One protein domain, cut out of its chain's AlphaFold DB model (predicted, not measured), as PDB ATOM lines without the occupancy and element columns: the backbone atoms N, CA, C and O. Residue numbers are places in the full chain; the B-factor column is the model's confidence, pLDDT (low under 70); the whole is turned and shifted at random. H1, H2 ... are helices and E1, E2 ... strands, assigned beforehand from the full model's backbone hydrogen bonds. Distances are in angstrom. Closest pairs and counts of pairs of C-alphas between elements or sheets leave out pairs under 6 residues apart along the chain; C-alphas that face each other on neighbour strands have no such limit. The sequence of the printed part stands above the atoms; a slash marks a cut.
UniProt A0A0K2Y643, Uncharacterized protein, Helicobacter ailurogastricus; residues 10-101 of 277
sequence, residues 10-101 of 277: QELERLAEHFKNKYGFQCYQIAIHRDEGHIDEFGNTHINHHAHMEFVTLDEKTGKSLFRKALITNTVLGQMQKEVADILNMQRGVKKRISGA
ATOM      1  N   GLN A  10      39.254 -38.078 124.334       96.00
ATOM      2  CA  GLN A  10      40.390 -37.830 123.444       96.00
ATOM      3  C   GLN A  10      40.255 -36.516 122.656       96.00
ATOM      4  O   GLN A  10      41.250 -35.872 122.328       96.00
ATOM      5  N   GLU A  11      39.034 -36.077 122.328       95.25
ATOM      6  CA  GLU A  11      38.826 -34.776 121.679       95.25
ATOM      7  C   GLU A  11      39.154 -33.616 122.629       95.25
ATOM      8  O   GLU A  11      39.756 -32.626 122.212       95.25
ATOM      9  N   LEU A  12      38.815 -33.766 123.914       96.81
ATOM     10  CA  LEU A  12      39.102 -32.790 124.968       96.81
ATOM     11  C   LEU A  12      40.586 -32.759 125.344       96.81
ATOM     12  O   LEU A  12      41.124 -31.684 125.595       96.81
ATOM     13  N   GLU A  13      41.259 -33.907 125.333       97.00
ATOM     14  CA  GLU A  13      42.709 -34.001 125.531       97.00
ATOM     15  C   GLU A  13      43.468 -33.300 124.399       97.00
ATOM     16  O   GLU A  13      44.349 -32.483 124.665       97.00
ATOM     17  N   ARG A  14      43.063 -33.515 123.137       97.56
ATOM     18  CA  ARG A  14      43.617 -32.773 121.987       97.56
ATOM     19  C   ARG A  14      43.388 -31.269 122.112       97.56
ATOM     20  O   ARG A  14      44.270 -30.476 121.785       97.56
ATOM     21  N   LEU A  15      42.217 -30.860 122.604       97.38
ATOM     22  CA  LEU A  15      41.929 -29.453 122.870       97.38
ATOM     23  C   LEU A  15      42.825 -28.884 123.981       97.38
ATOM     24  O   LEU A  15      43.348 -27.777 123.833       97.38
ATOM     25  N   ALA A  16      43.031 -29.632 125.067       97.88
ATOM     26  CA  ALA A  16      43.932 -29.257 126.154       97.88
ATOM     27  C   ALA A  16      45.373 -29.083 125.657       97.88
ATOM     28  O   ALA A  16      46.017 -28.082 125.974       97.88
ATOM     29  N   GLU A  17      45.860 -30.022 124.844       98.00
ATOM     30  CA  GLU A  17      47.194 -29.970 124.250       98.00
ATOM     31  C   GLU A  17      47.352 -28.761 123.318       98.00
ATOM     32  O   GLU A  17      48.320 -28.008 123.436       98.00
ATOM     33  N   HIS A  18      46.366 -28.501 122.452       98.12
ATOM     34  CA  HIS A  18      46.353 -27.307 121.601       98.12
ATOM     35  C   HIS A  18      46.423 -26.015 122.428       98.12
ATOM     36  O   HIS A  18      47.178 -25.098 122.096       98.12
ATOM     37  N   PHE A  19      45.683 -25.946 123.538       97.62
ATOM     38  CA  PHE A  19      45.662 -24.774 124.418       97.62
ATOM     39  C   PHE A  19      46.984 -24.580 125.165       97.62
ATOM     40  O   PHE A  19      47.459 -23.443 125.279       97.62
ATOM     41  N   LYS A  20      47.615 -25.672 125.603       97.19
ATOM     42  CA  LYS A  20      48.957 -25.647 126.185       97.19
ATOM     43  C   LYS A  20      49.980 -25.138 125.173       97.19
ATOM     44  O   LYS A  20      50.690 -24.181 125.462       97.19
ATOM     45  N   ASN A  21      50.009 -25.716 123.976       97.38
ATOM     46  CA  ASN A  21      51.014 -25.398 122.962       97.38
ATOM     47  C   ASN A  21      50.876 -23.968 122.423       97.38
ATOM     48  O   ASN A  21      51.875 -23.289 122.202       97.38
ATOM     49  N   LYS A  22      49.641 -23.493 122.215       97.12
ATOM     50  CA  LYS A  22      49.392 -22.187 121.595       97.12
ATOM     51  C   LYS A  22      49.325 -21.028 122.586       97.12
ATOM     52  O   LYS A  22      49.783 -19.932 122.269       97.12
ATOM     53  N   TYR A  23      48.718 -21.243 123.751       96.62
ATOM     54  CA  TYR A  23      48.436 -20.179 124.721       96.62
ATOM     55  C   TYR A  23      49.186 -20.351 126.044       96.62
ATOM     56  O   TYR A  23      49.115 -19.464 126.892       96.62
ATOM     57  N   GLY A  24      49.897 -21.467 126.235       96.25
ATOM     58  CA  GLY A  24      50.569 -21.801 127.491       96.25
ATOM     59  C   GLY A  24      49.603 -22.189 128.613       96.25
ATOM     60  O   GLY A  24      49.987 -22.170 129.778       96.25
ATOM     61  N   PHE A  25      48.340 -22.501 128.301       97.12
ATOM     62  CA  PHE A  25      47.343 -22.854 129.313       97.12
ATOM     63  C   PHE A  25      47.426 -24.346 129.629       97.12
ATOM     64  O   PHE A  25      47.050 -25.181 128.810       97.12
ATOM     65  N   GLN A  26      47.897 -24.685 130.825       96.56
ATOM     66  CA  GLN A  26      48.006 -26.070 131.267       96.56
ATOM     67  C   GLN A  26      46.661 -26.546 131.820       96.56
ATOM     68  O   GLN A  26      46.228 -26.086 132.873       96.56
ATOM     69  N   CYS A  27      46.009 -27.488 131.139       97.56
ATOM     70  CA  CYS A  27      44.832 -28.153 131.692       97.56
ATOM     71  C   CYS A  27      45.248 -29.142 132.789       97.56
ATOM     72  O   CYS A  27      46.210 -29.885 132.596       97.56
ATOM     73  N   TYR A  28      44.544 -29.157 133.921       95.75
ATOM     74  CA  TYR A  28      44.813 -30.102 135.015       95.75
ATOM     75  C   TYR A  28      43.616 -30.989 135.370       95.75
ATOM     76  O   TYR A  28      43.801 -32.015 136.018       95.75
ATOM     77  N   GLN A  29      42.407 -30.631 134.933       97.50
ATOM     78  CA  GLN A  29      41.213 -31.441 135.143       97.50
ATOM     79  C   GLN A  29      40.261 -31.323 133.956       97.50
ATOM     80  O   GLN A  29      40.007 -30.224 133.457       97.50
ATOM     81  N   ILE A  30      39.705 -32.466 133.546       97.56
ATOM     82  CA  ILE A  30      38.615 -32.572 132.578       97.56
ATOM     83  C   ILE A  30      37.529 -33.453 133.203       97.56
ATOM     84  O   ILE A  30      37.788 -34.606 133.538       97.56
ATOM     85  N   ALA A  31      36.316 -32.924 133.352       96.75
ATOM     86  CA  ALA A  31      35.145 -33.659 133.826       96.75
ATOM     87  C   ALA A  31      34.022 -33.558 132.790       96.75
ATOM     88  O   ALA A  31      33.675 -32.455 132.373       96.75
ATOM     89  N   ILE A  32      33.473 -34.694 132.355       95.94
ATOM     90  CA  ILE A  32      32.370 -34.757 131.385       95.94
ATOM     91  C   ILE A  32      31.090 -35.109 132.137       95.94
ATOM     92  O   ILE A  32      31.028 -36.161 132.767       95.94
ATOM     93  N   HIS A  33      30.074 -34.259 132.030       94.75
ATOM     94  CA  HIS A  33      28.752 -34.475 132.607       94.75
ATOM     95  C   HIS A  33      27.783 -34.881 131.487       94.75
ATOM     96  O   HIS A  33      27.689 -34.225 130.440       94.75
ATOM     97  N   ARG A  34      27.092 -36.008 131.684       93.94
ATOM     98  CA  ARG A  34      26.085 -36.559 130.749       93.94
ATOM     99  C   ARG A  34      24.760 -36.899 131.439       93.94
ATOM    100  O   ARG A  34      23.913 -37.565 130.859       93.94
ATOM    101  N   ASP A  35      24.624 -36.450 132.670       92.69
ATOM    102  CA  ASP A  35      23.566 -36.732 133.632       92.69
ATOM    103  C   ASP A  35      22.780 -35.467 134.013       92.69
ATOM    104  O   ASP A  35      21.737 -35.552 134.655       92.69
ATOM    105  N   GLU A  36      23.235 -34.292 133.573       90.25
ATOM    106  CA  GLU A  36      22.542 -33.021 133.772       90.25
ATOM    107  C   GLU A  36      21.573 -32.710 132.623       90.25
ATOM    108  O   GLU A  36      21.838 -33.016 131.459       90.25
ATOM    109  N   GLY A  37      20.454 -32.047 132.924       89.56
ATOM    110  CA  GLY A  37      19.428 -31.728 131.934       89.56
ATOM    111  C   GLY A  37      18.147 -31.169 132.546       89.56
ATOM    112  O   GLY A  37      18.118 -30.785 133.715       89.56
ATOM    113  N   HIS A  38      17.082 -31.121 131.750       88.62
ATOM    114  CA  HIS A  38      15.736 -30.779 132.217       88.62
ATOM    115  C   HIS A  38      14.680 -31.620 131.501       88.62
ATOM    116  O   HIS A  38      14.925 -32.140 130.416       88.62
ATOM    117  N   ILE A  39      13.507 -31.755 132.115       89.00
ATOM    118  CA  ILE A  39      12.336 -32.387 131.499       89.00
ATOM    119  C   ILE A  39      11.438 -31.269 130.976       89.00
ATOM    120  O   ILE A  39      11.185 -30.294 131.690       89.00
ATOM    121  N   ASP A  40      11.003 -31.381 129.726       87.06
ATOM    122  CA  ASP A  40      10.102 -30.405 129.122       87.06
ATOM    123  C   ASP A  40       8.641 -30.591 129.569       87.06
ATOM    124  O   ASP A  40       8.288 -31.472 130.354       87.06
ATOM    125  N   GLU A  41       7.761 -29.724 129.071       82.12
ATOM    126  CA  GLU A  41       6.329 -29.746 129.391       82.12
ATOM    127  C   GLU A  41       5.603 -31.001 128.878       82.12
ATOM    128  O   GLU A  41       4.511 -31.301 129.353       82.12
ATOM    129  N   PHE A  42       6.209 -31.742 127.946       87.38
ATOM    130  CA  PHE A  42       5.670 -32.966 127.353       87.38
ATOM    131  C   PHE A  42       6.233 -34.235 128.009       87.38
ATOM    132  O   PHE A  42       5.880 -35.341 127.607       87.38
ATOM    133  N   GLY A  43       7.099 -34.088 129.017       89.44
ATOM    134  CA  GLY A  43       7.745 -35.204 129.698       89.44
ATOM    135  C   GLY A  43       8.986 -35.746 128.981       89.44
ATOM    136  O   GLY A  43       9.503 -36.781 129.397       89.44
ATOM    137  N   ASN A  44       9.492 -35.072 127.940       93.25
ATOM    138  CA  ASN A  44      10.730 -35.484 127.284       93.25
ATOM    139  C   ASN A  44      11.945 -34.956 128.050       93.25
ATOM    140  O   ASN A  44      12.022 -33.776 128.403       93.25
ATOM    141  N   THR A  45      12.930 -35.825 128.261       92.81
ATOM    142  CA  THR A  45      14.194 -35.469 128.910       92.81
ATOM    143  C   THR A  45      15.169 -34.864 127.902       92.81
ATOM    144  O   THR A  45      15.565 -35.515 126.937       92.81
ATOM    145  N   HIS A  46      15.623 -33.643 128.174       90.88
ATOM    146  CA  HIS A  46      16.660 -32.938 127.424       90.88
ATOM    147  C   HIS A  46      17.966 -32.954 128.215       90.88
ATOM    148  O   HIS A  46      18.137 -32.187 129.168       90.88
ATOM    149  N   ILE A  47      18.889 -33.835 127.825       93.25
ATOM    150  CA  ILE A  47      20.202 -33.979 128.465       93.25
ATOM    151  C   ILE A  47      21.171 -32.932 127.901       93.25
ATOM    152  O   ILE A  47      21.329 -32.792 126.688       93.25
ATOM    153  N   ASN A  48      21.851 -32.204 128.785       92.38
ATOM    154  CA  ASN A  48      22.879 -31.233 128.434       92.38
ATOM    155  C   ASN A  48      24.275 -31.854 128.580       92.38
ATOM    156  O   ASN A  48      24.909 -31.755 129.632       92.38
ATOM    157  N   HIS A  49      24.779 -32.462 127.507       94.88
ATOM    158  CA  HIS A  49      26.150 -32.969 127.475       94.88
ATOM    159  C   HIS A  49      27.153 -31.814 127.483       94.88
ATOM    160  O   HIS A  49      27.220 -31.009 126.549       94.88
ATOM    161  N   HIS A  50      27.962 -31.732 128.535       95.00
ATOM    162  CA  HIS A  50      28.957 -30.677 128.668       95.00
ATOM    163  C   HIS A  50      30.179 -31.157 129.451       95.00
ATOM    164  O   HIS A  50      30.140 -32.160 130.155       95.00
ATOM    165  N   ALA A  51      31.295 -30.446 129.302       96.12
ATOM    166  CA  ALA A  51      32.517 -30.716 130.048       96.12
ATOM    167  C   ALA A  51      33.053 -29.485 130.772       96.12
ATOM    168  O   ALA A  51      33.096 -28.383 130.214       96.12
ATOM    169  N   HIS A  52      33.525 -29.692 131.993       96.31
ATOM    170  CA  HIS A  52      34.337 -28.749 132.742       96.31
ATOM    171  C   HIS A  52      35.810 -29.033 132.459       96.31
ATOM    172  O   HIS A  52      36.268 -30.162 132.603       96.31
ATOM    173  N   MET A  53      36.542 -28.008 132.025       97.25
ATOM    174  CA  MET A  53      37.992 -28.065 131.875       97.25
ATOM    175  C   MET A  53      38.608 -26.956 132.706       97.25
ATOM    176  O   MET A  53      38.248 -25.787 132.539       97.25
ATOM    177  N   GLU A  54      39.545 -27.323 133.565       97.38
ATOM    178  CA  GLU A  54      40.228 -26.380 134.436       97.38
ATOM    179  C   GLU A  54      41.666 -26.175 133.965       97.38
ATOM    180  O   GLU A  54      42.379 -27.130 133.644       97.38
ATOM    181  N   PHE A  55      42.073 -24.907 133.881       97.25
ATOM    182  CA  PHE A  55      43.351 -24.500 133.311       97.25
ATOM    183  C   PHE A  55      44.135 -23.624 134.282       97.25
ATOM    184  O   PHE A  55      43.636 -22.607 134.767       97.25
ATOM    185  N   VAL A  56      45.409 -23.955 134.471       97.00
ATOM    186  CA  VAL A  56      46.406 -23.035 135.010       97.00
ATOM    187  C   VAL A  56      46.882 -22.139 133.871       97.00
ATOM    188  O   VAL A  56      47.354 -22.608 132.837       97.00
ATOM    189  N   THR A  57      46.748 -20.830 134.061       96.88
ATOM    190  CA  THR A  57      47.119 -19.816 133.059       96.88
ATOM    191  C   THR A  57      48.372 -19.041 133.455       96.88
ATOM    192  O   THR A  57      48.580 -17.925 132.990       96.88
ATOM    193  N   LEU A  58      49.193 -19.589 134.348       96.62
ATOM    194  CA  LEU A  58      50.459 -18.989 134.756       96.62
ATOM    195  C   LEU A  58      51.575 -19.517 133.859       96.62
ATOM    196  O   LEU A  58      51.639 -20.710 133.578       96.62
ATOM    197  N   ASP A  59      52.451 -18.619 133.425       94.62
ATOM    198  CA  ASP A  59      53.678 -18.990 132.734       94.62
ATOM    199  C   ASP A  59      54.571 -19.831 133.657       94.62
ATOM    200  O   ASP A  59      54.872 -19.414 134.776       94.62
ATOM    201  N   GLU A  60      55.011 -20.993 133.179       91.00
ATOM    202  CA  GLU A  60      55.731 -21.988 133.985       91.00
ATOM    203  C   GLU A  60      57.064 -21.465 134.542       91.00
ATOM    204  O   GLU A  60      57.481 -21.852 135.629       91.00
ATOM    205  N   LYS A  61      57.726 -20.547 133.823       93.38
ATOM    206  CA  LYS A  61      59.046 -20.023 134.208       93.38
ATOM    207  C   LYS A  61      58.954 -18.766 135.062       93.38
ATOM    208  O   LYS A  61      59.749 -18.573 135.974       93.38
ATOM    209  N   THR A  62      58.029 -17.871 134.728       94.75
ATOM    210  CA  THR A  62      57.946 -16.529 135.324       94.75
ATOM    211  C   THR A  62      56.808 -16.372 136.325       94.75
ATOM    212  O   THR A  62      56.750 -15.350 137.008       94.75
ATOM    213  N   GLY A  63      55.868 -17.321 136.382       94.06
ATOM    214  CA  GLY A  63      54.670 -17.262 137.226       94.06
ATOM    215  C   GLY A  63      53.677 -16.164 136.830       94.06
ATOM    216  O   GLY A  63      52.692 -15.933 137.528       94.06
ATOM    217  N   LYS A  64      53.909 -15.444 135.725       95.31
ATOM    218  CA  LYS A  64      53.028 -14.354 135.293       95.31
ATOM    219  C   LYS A  64      51.792 -14.916 134.598       95.31
ATOM    220  O   LYS A  64      51.904 -15.784 133.740       95.31
ATOM    221  N   SER A  65      50.620 -14.346 134.879       96.38
ATOM    222  CA  SER A  65      49.381 -14.742 134.196       96.38
ATOM    223  C   SER A  65      49.449 -14.470 132.692       96.38
ATOM    224  O   SER A  65      49.653 -13.332 132.258       96.38
ATOM    225  N   LEU A  66      49.267 -15.524 131.905       96.19
ATOM    226  CA  LEU A  66      49.103 -15.520 130.457       96.19
ATOM    227  C   LEU A  66      47.680 -15.094 130.060       96.19
ATOM    228  O   LEU A  66      47.494 -14.506 128.997       96.19
ATOM    229  N   PHE A  67      46.687 -15.269 130.943       95.81
ATOM    230  CA  PHE A  67      45.318 -14.776 130.753       95.81
ATOM    231  C   PHE A  67      45.177 -13.293 131.146       95.81
ATOM    232  O   PHE A  67      44.405 -12.908 132.021       95.81
ATOM    233  N   ARG A  68      45.954 -12.425 130.491       94.31
ATOM    234  CA  ARG A  68      45.939 -10.968 130.712       94.31
ATOM    235  C   ARG A  68      45.564 -10.219 129.440       94.31
ATOM    236  O   ARG A  68      45.895 -10.670 128.348       94.31
ATOM    237  N   LYS A  69      44.951  -9.034 129.572       92.69
ATOM    238  CA  LYS A  69      44.462  -8.211 128.438       92.69
ATOM    239  C   LYS A  69      45.493  -7.973 127.329       92.69
ATOM    240  O   LYS A  69      45.110  -7.867 126.171       92.69
ATOM    241  N   ALA A  70      46.777  -7.888 127.682       93.50
ATOM    242  CA  ALA A  70      47.860  -7.697 126.718       93.50
ATOM    243  C   ALA A  70      48.040  -8.887 125.755       93.50
ATOM    244  O   ALA A  70      48.511  -8.694 124.642       93.50
ATOM    245  N   LEU A  71      47.673 -10.101 126.179       94.25
ATOM    246  CA  LEU A  71      47.810 -11.333 125.395       94.25
ATOM    247  C   LEU A  71      46.450 -11.846 124.909       94.25
ATOM    248  O   LEU A  71      46.308 -12.256 123.762       94.25
ATOM    249  N   ILE A  72      45.433 -11.790 125.768       96.50
ATOM    250  CA  ILE A  72      44.096 -12.317 125.498       96.50
ATOM    251  C   ILE A  72      43.144 -11.157 125.218       96.50
ATOM    252  O   ILE A  72      42.500 -10.601 126.108       96.50
ATOM    253  N   THR A  73      43.077 -10.775 123.944       95.69
ATOM    254  CA  THR A  73      42.135  -9.767 123.441       95.69
ATOM    255  C   THR A  73      40.804 -10.408 123.034       95.69
ATOM    256  O   THR A  73      40.696 -11.626 122.891       95.69
ATOM    257  N   ASN A  74      39.780  -9.593 122.758       92.19
ATOM    258  CA  ASN A  74      38.504 -10.088 122.217       92.19
ATOM    259  C   ASN A  74      38.679 -10.868 120.901       92.19
ATOM    260  O   ASN A  74      37.927 -11.806 120.634       92.19
ATOM    261  N   THR A  75      39.672 -10.499 120.088       93.69
ATOM    262  CA  THR A  75      40.017 -11.218 118.856       93.69
ATOM    263  C   THR A  75      40.559 -12.607 119.175       93.69
ATOM    264  O   THR A  75      40.105 -13.580 118.578       93.69
ATOM    265  N   VAL A  76      41.455 -12.715 120.162       96.38
ATOM    266  CA  VAL A  76      42.016 -13.997 120.613       96.38
ATOM    267  C   VAL A  76      40.932 -14.889 121.218       96.38
ATOM    268  O   VAL A  76      40.821 -16.043 120.827       96.38
ATOM    269  N   LEU A  77      40.053 -14.355 122.072       94.88
ATOM    270  CA  LEU A  77      38.905 -15.109 122.601       94.88
ATOM    271  C   LEU A  77      37.969 -15.599 121.482       94.88
ATOM    272  O   LEU A  77      37.474 -16.726 121.513       94.88
ATOM    273  N   GLY A  78      37.736 -14.770 120.460       94.94
ATOM    274  CA  GLY A  78      36.953 -15.156 119.287       94.94
ATOM    275  C   GLY A  78      37.619 -16.253 118.448       94.94
ATOM    276  O   GLY A  78      36.905 -17.093 117.887       94.94
ATOM    277  N   GLN A  79      38.951 -16.252 118.382       96.25
ATOM    278  CA  GLN A  79      39.759 -17.268 117.714       96.25
ATOM    279  C   GLN A  79      39.785 -18.579 118.512       96.25
ATOM    280  O   GLN A  79      39.553 -19.629 117.923       96.25
ATOM    281  N   MET A  80      39.918 -18.527 119.841       96.62
ATOM    282  CA  MET A  80      39.766 -19.695 120.719       96.62
ATOM    283  C   MET A  80      38.413 -20.380 120.505       96.62
ATOM    284  O   MET A  80      38.360 -21.589 120.345       96.62
ATOM    285  N   GLN A  81      37.313 -19.621 120.407       95.31
ATOM    286  CA  GLN A  81      35.998 -20.197 120.088       95.31
ATOM    287  C   GLN A  81      35.956 -20.898 118.724       95.31
ATOM    288  O   GLN A  81      35.202 -21.852 118.561       95.31
ATOM    289  N   LYS A  82      36.701 -20.393 117.731       96.75
ATOM    290  CA  LYS A  82      36.798 -21.034 116.416       96.75
ATOM    291  C   LYS A  82      37.583 -22.343 116.525       96.75
ATOM    292  O   LYS A  82      37.097 -23.363 116.075       96.75
ATOM    293  N   GLU A  83      38.725 -22.317 117.200       96.94
ATOM    294  CA  GLU A  83      39.583 -23.492 117.392       96.94
ATOM    295  C   GLU A  83      38.901 -24.595 118.197       96.94
ATOM    296  O   GLU A  83      38.984 -25.754 117.817       96.94
ATOM    297  N   VAL A  84      38.178 -24.244 119.265       96.50
ATOM    298  CA  VAL A  84      37.366 -25.201 120.032       96.50
ATOM    299  C   VAL A  84      36.325 -25.862 119.127       96.50
ATOM    300  O   VAL A  84      36.175 -27.078 119.156       96.50
ATOM    301  N   ALA A  85      35.619 -25.073 118.311       96.00
ATOM    302  CA  ALA A  85      34.618 -25.594 117.386       96.00
ATOM    303  C   ALA A  85      35.246 -26.523 116.331       96.00
ATOM    304  O   ALA A  85      34.736 -27.617 116.107       96.00
ATOM    305  N   ASP A  86      36.379 -26.125 115.753       95.88
ATOM    306  CA  ASP A  86      37.095 -26.907 114.743       95.88
ATOM    307  C   ASP A  86      37.631 -28.231 115.338       95.88
ATOM    308  O   ASP A  86      37.399 -29.295 114.771       95.88
ATOM    309  N   ILE A  87      38.276 -28.201 116.514       95.81
ATOM    310  CA  ILE A  87      38.862 -29.393 117.167       95.81
ATOM    311  C   ILE A  87      37.789 -30.398 117.596       95.81
ATOM    312  O   ILE A  87      37.983 -31.606 117.454       95.81
ATOM    313  N   LEU A  88      36.656 -29.914 118.111       95.00
ATOM    314  CA  LEU A  88      35.550 -30.770 118.545       95.00
ATOM    315  C   LEU A  88      34.613 -31.163 117.396       95.00
ATOM    316  O   LEU A  88      33.617 -31.853 117.625       95.00
ATOM    317  N   ASN A  89      34.898 -30.731 116.161       93.88
ATOM    318  CA  ASN A  89      34.024 -30.903 115.001       93.88
ATOM    319  C   ASN A  89      32.582 -30.455 115.309       93.88
ATOM    320  O   ASN A  89      31.628 -31.233 115.194       93.88
ATOM    321  N   MET A  90      32.443 -29.224 115.795       94.06
ATOM    322  CA  MET A  90      31.182 -28.586 116.165       94.06
ATOM    323  C   MET A  90      30.996 -27.282 115.391       94.06
ATOM    324  O   MET A  90      31.951 -26.622 114.985       94.06
ATOM    325  N   GLN A  91      29.744 -26.858 115.222       94.38
ATOM    326  CA  GLN A  91      29.462 -25.558 114.630       94.38
ATOM    327  C   GLN A  91      29.853 -24.432 115.596       94.38
ATOM    328  O   GLN A  91      29.419 -24.383 116.748       94.38
ATOM    329  N   ARG A  92      30.647 -23.474 115.108       93.50
ATOM    330  CA  ARG A  92      31.006 -22.282 115.881       93.50
ATOM    331  C   ARG A  92      29.767 -21.424 116.163       93.50
ATOM    332  O   ARG A  92      29.046 -21.045 115.243       93.50
ATOM    333  N   GLY A  93      29.597 -21.008 117.418       91.38
ATOM    334  CA  GLY A  93      28.541 -20.074 117.814       91.38
ATOM    335  C   GLY A  93      28.608 -18.710 117.105       91.38
ATOM    336  O   GLY A  93      29.674 -18.235 116.685       91.38
ATOM    337  N   VAL A  94      27.452 -18.048 117.007       93.12
ATOM    338  CA  VAL A  94      27.306 -16.718 116.394       93.12
ATOM    339  C   VAL A  94      28.076 -15.670 117.203       93.12
ATOM    340  O   VAL A  94      28.080 -15.668 118.435       93.12
ATOM    341  N   LYS A  95      28.755 -14.745 116.515       91.69
ATOM    342  CA  LYS A  95      29.516 -13.672 117.174       91.69
ATOM    343  C   LYS A  95      28.577 -12.783 117.996       91.69
ATOM    344  O   LYS A  95      27.570 -12.322 117.472       91.69
ATOM    345  N   LYS A  96      28.982 -12.430 119.224       89.94
ATOM    346  CA  LYS A  96      28.205 -11.576 120.149       89.94
ATOM    347  C   LYS A  96      27.698 -10.271 119.522       89.94
ATOM    348  O   LYS A  96      26.588  -9.854 119.805       89.94
ATOM    349  N   ARG A  97      28.493  -9.637 118.652       89.75
ATOM    350  CA  ARG A  97      28.103  -8.399 117.943       89.75
ATOM    351  C   ARG A  97      26.895  -8.564 117.011       89.75
ATOM    352  O   ARG A  97      26.293  -7.570 116.645       89.75
ATOM    353  N   ILE A  98      26.612  -9.799 116.595       91.88
ATOM    354  CA  ILE A  98      25.483 -10.160 115.734       91.88
ATOM    355  C   ILE A  98      24.341 -10.680 116.605       91.88
ATOM    356  O   ILE A  98      23.215 -10.231 116.464       91.88
ATOM    357  N   SER A  99      24.630 -11.602 117.528       92.38
ATOM    358  CA  SER A  99      23.589 -12.243 118.340       92.38
ATOM    359  C   SER A  99      23.052 -11.376 119.478       92.38
ATOM    360  O   SER A  99      21.985 -11.668 120.000       92.38
ATOM    361  N   GLY A 100      23.807 -10.377 119.947       91.31
ATOM    362  CA  GLY A 100      23.450  -9.580 121.127       91.31
ATOM    363  C   GLY A 100      23.420 -10.372 122.443       91.31
ATOM    364  O   GLY A 100      23.089  -9.809 123.486       91.31
ATOM    365  N   ALA A 101      23.789 -11.657 122.416       88.25
ATOM    366  CA  ALA A 101      23.604 -12.573 123.532       88.25
ATOM    367  C   ALA A 101      24.354 -12.112 124.791       88.25
ATOM    368  O   ALA A 101      25.540 -11.745 124.756       88.25
TER     369      ALA A 101
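What this domain is: This is residues 10 to 101 of the 277 residues of an uncharacterized protein of Helicobacter ailurogastricus (UniProt A0A0K2Y643). A long, narrow ribbon of two antiparallel strand pairs, E1 with E4 and then the hairpin E2 and E3, runs most of the length, and the hairpin reaches out as an arm. H1 packs along the E1 and E4 part with residues 12 to 20, H2 meets H1 near one end of each, and the short H3 lies away from the ribbon. The printed part has 92 residues with three named helices and four named strands, in the order H1 E1 E2 E3 E4 H2 H3; the class is mixed, and the two sheets have the orders E1 - E4 and E2 - E3. The whole is loose, with a radius of gyration of the C-alphas of 16.2 A, and elongated, spanning 55 by 32 by 21 A.

How they stand to each other: H1, residues 10 to 23, has 6 pairs of C-alphas within 8 A of E1, residues 26 to 33; the closest C-alphas are those of Lys 20 and Gln 26, 5.2 A apart. E1 and E4, residues 50 to 56, are antiparallel at 163 degrees, with N 26 and O 56 at 2.9 A and N 33 and O 50 at 2.8 A, within hydrogen-bond range. H1 and E4 are near each other. E2, residues 37 to 39, and E3, residues 45 to 47, form an antiparallel hairpin at 169 degrees, with N 46 and O 38 within range at 2.8 A. E3 runs on into E4 across a break of 2 residues, at 24 degrees. H2, residues 74 to 87, touches H1 with residues 84 to 87 alone, meeting residues 11 to 15 of H1; the closest C-alphas, of Leu 15 and Ile 87, are 6.5 A apart. They run opposite ways at a shallow tilt of 31 degrees. H3, residues 96 to 99, touches no helix. In H1 and H2 every O i to N i+4 pair is within hydrogen-bond range; H3 is too short for such a pair.

Where its parts are: H1 begins at C-alpha 10, (40.390, -37.830, 123.444), and is 19.4 A long. E1 is 21.1 A long, E4 is 20.1 A and H2 is 20.0 A. E2 and E3 have 3 residues each. H3 ends at C-alpha 99, (23.589, -12.243, 118.340).

The domain as a whole: The C-alphas farthest apart, of Phe 42 and Thr 62, are 55.4 A apart. The link from E4 to H2, residues 57 to 73, is long. The printed part has no cut. The mean pLDDT of the printed part is 94.5, and no printed residue is under 70.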